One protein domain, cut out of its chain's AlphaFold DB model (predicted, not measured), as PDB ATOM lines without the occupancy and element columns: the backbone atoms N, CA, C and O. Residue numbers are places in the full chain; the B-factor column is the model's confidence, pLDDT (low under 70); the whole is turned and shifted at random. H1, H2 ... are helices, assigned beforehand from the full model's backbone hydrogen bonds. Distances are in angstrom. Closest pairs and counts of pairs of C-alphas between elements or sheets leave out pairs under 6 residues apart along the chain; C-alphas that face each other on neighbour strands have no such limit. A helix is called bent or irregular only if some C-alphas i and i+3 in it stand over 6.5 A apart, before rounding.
ATOM      1  N   LEU A   2       3.987  -0.483  25.336       69.12
ATOM      2  CA  LEU A   2       4.459  -0.785  26.701       69.12
ATOM      3  C   LEU A   2       3.710  -0.036  27.821       69.12
ATOM      4  O   LEU A   2       3.618  -0.554  28.922       69.12
ATOM      5  N   ASP A   3       3.132   1.140  27.544       66.31
ATOM      6  CA  ASP A   3       2.282   1.869  28.510       66.31
ATOM      7  C   ASP A   3       0.942   1.182  28.803       66.31
ATOM      8  O   ASP A   3       0.304   1.484  29.805       66.31
ATOM      9  N   LYS A   4       0.502   0.278  27.918       66.31
ATOM     10  CA  LYS A   4      -0.724  -0.509  28.103       66.31
ATOM     11  C   LYS A   4      -0.472  -1.787  28.909       66.31
ATOM     12  O   LYS A   4      -1.427  -2.423  29.335       66.31
ATOM     13  N   THR A   5       0.789  -2.174  29.104       65.31
ATOM     14  CA  THR A   5       1.157  -3.336  29.916       65.31
ATOM     15  C   THR A   5       1.206  -2.894  31.376       65.31
ATOM     16  O   THR A   5       2.049  -2.080  31.758       65.31
ATOM     17  N   ALA A   6       0.271  -3.384  32.191       57.00
ATOM     18  CA  ALA A   6       0.214  -3.038  33.605       57.00
ATOM     19  C   ALA A   6       1.540  -3.401  34.314       57.00
ATOM     20  O   ALA A   6       2.168  -4.411  34.006       57.00
ATOM     21  N   ASN A   7       1.952  -2.582  35.287       69.25
ATOM     22  CA  ASN A   7       3.047  -2.851  36.237       69.25
ATOM     23  C   ASN A   7       4.504  -2.737  35.744       69.25
ATOM     24  O   ASN A   7       5.412  -3.243  36.408       69.25
ATOM     25  N   ILE A   8       4.783  -2.016  34.655       82.25
ATOM     26  CA  ILE A   8       6.169  -1.752  34.229       82.25
ATOM     27  C   ILE A   8       6.594  -0.330  34.612       82.25
ATOM     28  O   ILE A   8       6.031   0.654  34.139       82.25
ATOM     29  N   ASN A   9       7.624  -0.203  35.456       87.06
ATOM     30  CA  ASN A   9       8.192   1.107  35.784       87.06
ATOM     31  C   ASN A   9       8.966   1.706  34.593       87.06
ATOM     32  O   ASN A   9       9.395   0.995  33.682       87.06
ATOM     33  N   LYS A  10       9.195   3.025  34.626       88.31
ATOM     34  CA  LYS A  10       9.865   3.753  33.535       88.31
ATOM     35  C   LYS A  10      11.201   3.120  33.125       88.31
ATOM     36  O   LYS A  10      11.438   2.904  31.947       88.31
ATOM     37  N   TRP A  11      12.049   2.759  34.087       88.94
ATOM     38  CA  TRP A  11      13.383   2.223  33.792       88.94
ATOM     39  C   TRP A  11      13.332   0.846  33.134       88.94
ATOM     40  O   TRP A  11      14.147   0.540  32.267       88.94
ATOM     41  N   ARG A  12      12.376   0.007  33.541       90.44
ATOM     42  CA  ARG A  12      12.142  -1.290  32.914       90.44
ATOM     43  C   ARG A  12      11.600  -1.109  31.502       90.44
ATOM     44  O   ARG A  12      12.040  -1.818  30.609       90.44
ATOM     45  N   LYS A  13      10.703  -0.147  31.288       90.06
ATOM     46  CA  LYS A  13      10.199   0.196  29.956       90.06
ATOM     47  C   LYS A  13      11.335   0.626  29.026       90.06
ATOM     48  O   LYS A  13      11.467   0.049  27.952       90.06
ATOM     49  N   ASP A  14      12.165   1.573  29.460       91.31
ATOM     50  CA  ASP A  14      13.304   2.068  28.678       91.31
ATOM     51  C   ASP A  14      14.271   0.920  28.338       91.31
ATOM     52  O   ASP A  14      14.684   0.769  27.189       91.31
ATOM     53  N   PHE A  15      14.535   0.031  29.304       93.94
ATOM     54  CA  PHE A  15      15.326  -1.180  29.082       93.94
ATOM     55  C   PHE A  15      14.715  -2.116  28.025       93.94
ATOM     56  O   PHE A  15      15.430  -2.596  27.150       93.94
ATOM     57  N   MET A  16      13.405  -2.384  28.082       93.69
ATOM     58  CA  MET A  16      12.747  -3.273  27.114       93.69
ATOM     59  C   MET A  16      12.765  -2.688  25.699       93.69
ATOM     60  O   MET A  16      13.005  -3.426  24.748       93.69
ATOM     61  N   ILE A  17      12.560  -1.372  25.554       92.94
ATOM     62  CA  ILE A  17      12.661  -0.682  24.256       92.94
ATOM     63  C   ILE A  17      14.046  -0.906  23.653       92.94
ATOM     64  O   ILE A  17      14.158  -1.289  22.490       92.94
ATOM     65  N   GLU A  18      15.095  -0.714  24.451       94.56
ATOM     66  CA  GLU A  18      16.463  -0.931  23.997       94.56
ATOM     67  C   GLU A  18      16.706  -2.388  23.592       94.56
ATOM     68  O   GLU A  18      17.198  -2.641  22.496       94.56
ATOM     69  N   VAL A  19      16.304  -3.357  24.423       95.25
ATOM     70  CA  VAL A  19      16.460  -4.788  24.112       95.25
ATOM     71  C   VAL A  19      15.762  -5.162  22.806       95.25
ATOM     72  O   VAL A  19      16.348  -5.876  21.992       95.25
ATOM     73  N   PHE A  20      14.548  -4.664  22.567       94.12
ATOM     74  CA  PHE A  20      13.838  -4.924  21.315       94.12
ATOM     75  C   PHE A  20      14.578  -4.341  20.109       94.12
ATOM     76  O   PHE A  20      14.746  -5.032  19.107       94.12
ATOM     77  N   MET A  21      15.100  -3.117  20.217       95.50
ATOM     78  CA  MET A  21      15.915  -2.519  19.153       95.50
ATOM     79  C   MET A  21      17.202  -3.312  18.904       95.50
ATOM     80  O   MET A  21      17.567  -3.538  17.749       95.50
ATOM     81  N   LEU A  22      17.867  -3.792  19.958       96.19
ATOM     82  CA  LEU A  22      19.071  -4.616  19.845       96.19
ATOM     83  C   LEU A  22      18.780  -5.965  19.181       96.19
ATOM     84  O   LEU A  22      19.536  -6.379  18.307       96.19
ATOM     85  N   PHE A  23      17.672  -6.625  19.527       94.38
ATOM     86  CA  PHE A  23      17.258  -7.878  18.885       94.38
ATOM     87  C   PHE A  23      16.968  -7.718  17.392       94.38
ATOM     88  O   PHE A  23      17.256  -8.627  16.618       94.38
ATOM     89  N   LEU A  24      16.453  -6.560  16.978       94.12
ATOM     90  CA  LEU A  24      16.223  -6.251  15.566       94.12
ATOM     91  C   LEU A  24      17.501  -5.819  14.826       94.12
ATOM     92  O   LEU A  24      17.575  -5.950  13.606       94.12
ATOM     93  N   SER A  25      18.505  -5.312  15.545       94.81
ATOM     94  CA  SER A  25      19.719  -4.731  14.951       94.81
ATOM     95  C   SER A  25      20.893  -5.711  14.879       94.81
ATOM     96  O   SER A  25      21.691  -5.668  13.939       94.81
ATOM     97  N   ILE A  26      21.034  -6.597  15.869       94.44
ATOM     98  CA  ILE A  26      22.159  -7.528  15.957       94.44
ATOM     99  C   ILE A  26      21.875  -8.751  15.084       94.44
ATOM    100  O   ILE A  26      20.955  -9.525  15.334       94.44
ATOM    101  N   LYS A  27      22.718  -8.972  14.072       91.25
ATOM    102  CA  LYS A  27      22.634 -10.161  13.217       91.25
ATOM    103  C   LYS A  27      23.215 -11.392  13.918       91.25
ATOM    104  O   LYS A  27      24.334 -11.359  14.429       91.25
ATOM    105  N   GLY A  28      22.495 -12.510  13.835       89.44
ATOM    106  CA  GLY A  28      22.949 -13.818  14.308       89.44
ATOM    107  C   GLY A  28      22.557 -14.115  15.756       89.44
ATOM    108  O   GLY A  28      21.559 -13.613  16.262       89.44
ATOM    109  N   ARG A  29      23.321 -14.992  16.418       88.06
ATOM    110  CA  ARG A  29      23.082 -15.319  17.832       88.06
ATOM    111  C   ARG A  29      23.411 -14.105  18.691       88.06
ATOM    112  O   ARG A  29      24.407 -13.444  18.414       88.06
ATOM    113  N   ILE A  30      22.596 -13.874  19.716       93.94
ATOM    114  CA  ILE A  30      22.724 -12.754  20.649       93.94
ATOM    115  C   ILE A  30      23.095 -13.304  22.025       93.94
ATOM    116  O   ILE A  30      22.445 -14.211  22.543       93.94
ATOM    117  N   ASN A  31      24.151 -12.757  22.617       94.50
ATOM    118  CA  ASN A  31      24.560 -12.998  23.996       94.50
ATOM    119  C   ASN A  31      24.725 -11.662  24.742       94.50
ATOM    120  O   ASN A  31      24.702 -10.595  24.130       94.50
ATOM    121  N   PHE A  32      24.905 -11.708  26.063       96.25
ATOM    122  CA  PHE A  32      24.980 -10.487  26.870       96.25
ATOM    123  C   PHE A  32      26.202  -9.604  26.554       96.25
ATOM    124  O   PHE A  32      26.086  -8.389  26.654       96.25
ATOM    125  N   PHE A  33      27.317 -10.168  26.071       95.62
ATOM    126  CA  PHE A  33      28.457  -9.374  25.585       95.62
ATOM    127  C   PHE A  33      28.146  -8.635  24.278       95.62
ATOM    128  O   PHE A  33      28.648  -7.540  24.044       95.62
ATOM    129  N   GLN A  34      27.324  -9.214  23.398       95.50
ATOM    130  CA  GLN A  34      26.861  -8.516  22.198       95.50
ATOM    131  C   GLN A  34      25.866  -7.415  22.547       95.50
ATOM    132  O   GLN A  34      25.944  -6.344  21.955       95.50
ATOM    133  N   LEU A  35      24.969  -7.656  23.509       96.75
ATOM    134  CA  LEU A  35      24.089  -6.601  24.008       96.75
ATOM    135  C   LEU A  35      24.905  -5.452  24.605       96.75
ATOM    136  O   LEU A  35      24.658  -4.312  24.249       96.75
ATOM    137  N   GLU A  36      25.927  -5.742  25.411       96.75
ATOM    138  CA  GLU A  36      26.851  -4.725  25.929       96.75
ATOM    139  C   GLU A  36      27.596  -3.979  24.822       96.75
ATOM    140  O   GLU A  36      27.715  -2.760  24.864       96.75
ATOM    141  N   ARG A  37      28.077  -4.694  23.800       95.44
ATOM    142  CA  ARG A  37      28.815  -4.082  22.690       95.44
ATOM    143  C   ARG A  37      27.977  -3.080  21.894       95.44
ATOM    144  O   ARG A  37      28.534  -2.100  21.408       95.44
ATOM    145  N   TYR A  38      26.698  -3.375  21.676       95.31
ATOM    146  CA  TYR A  38      25.831  -2.586  20.793       95.31
ATOM    147  C   TYR A  38      24.810  -1.719  21.534       95.31
ATOM    148  O   TYR A  38      24.177  -0.868  20.910       95.31
ATOM    149  N   GLY A  39      24.624  -1.942  22.829       95.00
ATOM    150  CA  GLY A  39      23.662  -1.237  23.661       95.00
ATOM    151  C   GLY A  39      24.307  -0.252  24.629       95.00
ATOM    152  O   GLY A  39      25.486   0.078  24.529       95.00
ATOM    153  N   GLN A  40      23.502   0.266  25.555       94.81
ATOM    154  CA  GLN A  40      23.905   1.333  26.475       94.81
ATOM    155  C   GLN A  40      24.361   0.820  27.843       94.81
ATOM    156  O   GLN A  40      24.838   1.596  28.674       94.81
ATOM    157  N   PHE A  41      24.176  -0.470  28.119       94.94
ATOM    158  CA  PHE A  41      24.390  -1.045  29.440       94.94
ATOM    159  C   PHE A  41      25.511  -2.080  29.447       94.94
ATOM    160  O   PHE A  41      25.805  -2.708  28.439       94.94
ATOM    161  N   CYS A  42      26.121  -2.293  30.613       95.44
ATOM    162  CA  CYS A  42      27.090  -3.371  30.784       95.44
ATOM    163  C   CYS A  42      26.414  -4.752  30.774       95.44
ATOM    164  O   CYS A  42      25.218  -4.884  31.068       95.44
ATOM    165  N   GLU A  43      27.204  -5.796  30.512       96.75
ATOM    166  CA  GLU A  43      26.762  -7.202  30.499       96.75
ATOM    167  C   GLU A  43      25.958  -7.563  31.757       96.75
ATOM    168  O   GLU A  43      24.854  -8.111  31.668       96.75
ATOM    169  N   GLN A  44      26.472  -7.162  32.925       96.94
ATOM    170  CA  GLN A  44      25.875  -7.462  34.223       96.94
ATOM    171  C   GLN A  44      24.455  -6.899  34.345       96.94
ATOM    172  O   GLN A  44      23.568  -7.552  34.901       96.94
ATOM    173  N   ARG A  45      24.211  -5.699  33.805       94.94
ATOM    174  CA  ARG A  45      22.885  -5.077  33.838       94.94
ATOM    175  C   ARG A  45      21.908  -5.807  32.923       94.94
ATOM    176  O   ARG A  45      20.767  -5.999  33.340       94.94
ATOM    177  N   TYR A  46      22.320  -6.245  31.729       96.50
ATOM    178  CA  TYR A  46      21.453  -7.085  30.894       96.50
ATOM    179  C   TYR A  46      21.083  -8.367  31.627       96.50
ATOM    180  O   TYR A  46      19.896  -8.651  31.768       96.50
ATOM    181  N   ARG A  47      22.064  -9.088  32.177       96.00
ATOM    182  CA  ARG A  47      21.829 -10.329  32.926       96.00
ATOM    183  C   ARG A  47      20.786 -10.156  34.036       96.00
ATOM    184  O   ARG A  47      19.765 -10.835  34.016       96.00
ATOM    185  N   GLN A  48      20.986  -9.186  34.929       95.25
ATOM    186  CA  GLN A  48      20.062  -8.906  36.039       95.25
ATOM    187  C   GLN A  48      18.655  -8.510  35.577       95.25
ATOM    188  O   GLN A  48      17.671  -8.697  36.292       95.25
ATOM    189  N   GLN A  49      18.536  -7.890  34.405       94.31
ATOM    190  CA  GLN A  49      17.239  -7.521  33.858       94.31
ATOM    191  C   GLN A  49      16.561  -8.716  33.178       94.31
ATOM    192  O   GLN A  49      15.352  -8.870  33.333       94.31
ATOM    193  N   PHE A  50      17.290  -9.586  32.482       93.81
ATOM    194  CA  PHE A  50      16.727 -10.815  31.912       93.81
ATOM    195  C   PHE A  50      16.312 -11.839  32.982       93.81
ATOM    196  O   PHE A  50      15.440 -12.659  32.718       93.81
ATOM    197  N   GLU A  51      16.861 -11.761  34.198       93.00
ATOM    198  CA  GLU A  51      16.395 -12.541  35.359       93.00
ATOM    199  C   GLU A  51      15.005 -12.113  35.862       93.00
ATOM    200  O   GLU A  51      14.326 -12.877  36.547       93.00
ATOM    201  N   LYS A  52      14.560 -10.895  35.532       92.38
ATOM    202  CA  LYS A  52      13.238 -10.400  35.925       92.38
ATOM    203  C   LYS A  52      12.194 -10.839  34.902       92.38
ATOM    204  O   LYS A  52      12.428 -10.646  33.704       92.38
ATOM    205  N   PRO A  53      11.020 -11.319  35.343       90.31
ATOM    206  CA  PRO A  53       9.953 -11.690  34.428       90.31
ATOM    207  C   PRO A  53       9.472 -10.480  33.619       90.31
ATOM    208  O   PRO A  53       9.585  -9.318  34.027       90.31
ATOM    209  N   PHE A  54       8.941 -10.766  32.439       90.75
ATOM    210  CA  PHE A  54       8.227  -9.815  31.604       90.75
ATOM    211  C   PHE A  54       6.995 -10.527  31.059       90.75
ATOM    212  O   PHE A  54       7.102 -11.652  30.572       90.75
ATOM    213  N   ASP A  55       5.841  -9.877  31.162       92.12
ATOM    214  CA  ASP A  55       4.575 -10.439  30.704       92.12
ATOM    215  C   ASP A  55       4.460 -10.311  29.179       92.12
ATOM    216  O   ASP A  55       3.850  -9.382  28.641       92.12
TER     217      ASP A  55
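This is residues 2 to 55 of the 287 residues of the protein "DDE_Tnp_1 domain-containing protein" of Prolixibacteraceae bacterium (UniProt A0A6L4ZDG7). One long helix, H1, makes the longest part of this small domain; the short helix H2 stands crosswise near the far end of H1, and the short helix H3 packs on H2 and turns back over H1 without reaching contact with it. The chain thus makes a loop: out along H1, across in H2, and back through H3 and the tail of residues 51 to 55 toward the side where the printed part begins. The printed part has 54 residues with three named helices, in the order H1, H2, H3, and no named strand; the class is all helix. It is compact, with a radius of gyration of the C-alphas of 11.3 A, and the C-alphas span 31 by 21 by 17 A along their three main axes.

H1, residues 10 to 25, is the longest helix. H2, residues 32 to 38, only just touches it, with 3 pairs of C-alphas within 8 A, and H1 takes part with residues 19 to 22 alone. The closest C-alphas of the two are those of Leu 22 and Leu 35, 6.8 A apart, and their lines are about perpendicular, at 81 degrees. H3, residues 43 to 50, touches H2 with 8 pairs of C-alphas within 8 A. The closest C-alphas there are those of Glu 36 and Glu 43, 5.2 A apart. H2 and H3 run opposite ways at a steep tilt of 68 degrees, only just short of about perpendicular. H1 and H3 are near each other, with no pair of C-alphas within 8 A but 8 pairs within 10 A. In H1, H2 and H3 every O i to N i+4 pair is within hydrogen-bond range.

H1 has 16 residues and measures 22.7 A from C-alpha 10 at (9.865, 3.753, 33.535) to C-alpha 25 at (19.719, -4.731, 14.951). H3 has 8 residues and measures 10.8 A, ending with C-alpha 50 at (16.727, -10.815, 31.912). H2 has 7 residues and measures 10.0 A, beginning with C-alpha 32 at (24.980, -10.487, 26.870). The three helices are not bent.

The two C-alphas farthest apart are those of Ala 6 and Gly 28, 31.7 A apart, while the C-alphas of the first and last printed residues, Leu 2 and Asp 55, are 10.5 A apart. The printed part has no cut. The link from H1 to H2 is short, with 6 residues, and the link from H2 to H3 is tight, with 4 residues. The mean pLDDT of the printed part is 90.3, and residues 2 to 7 are under 70.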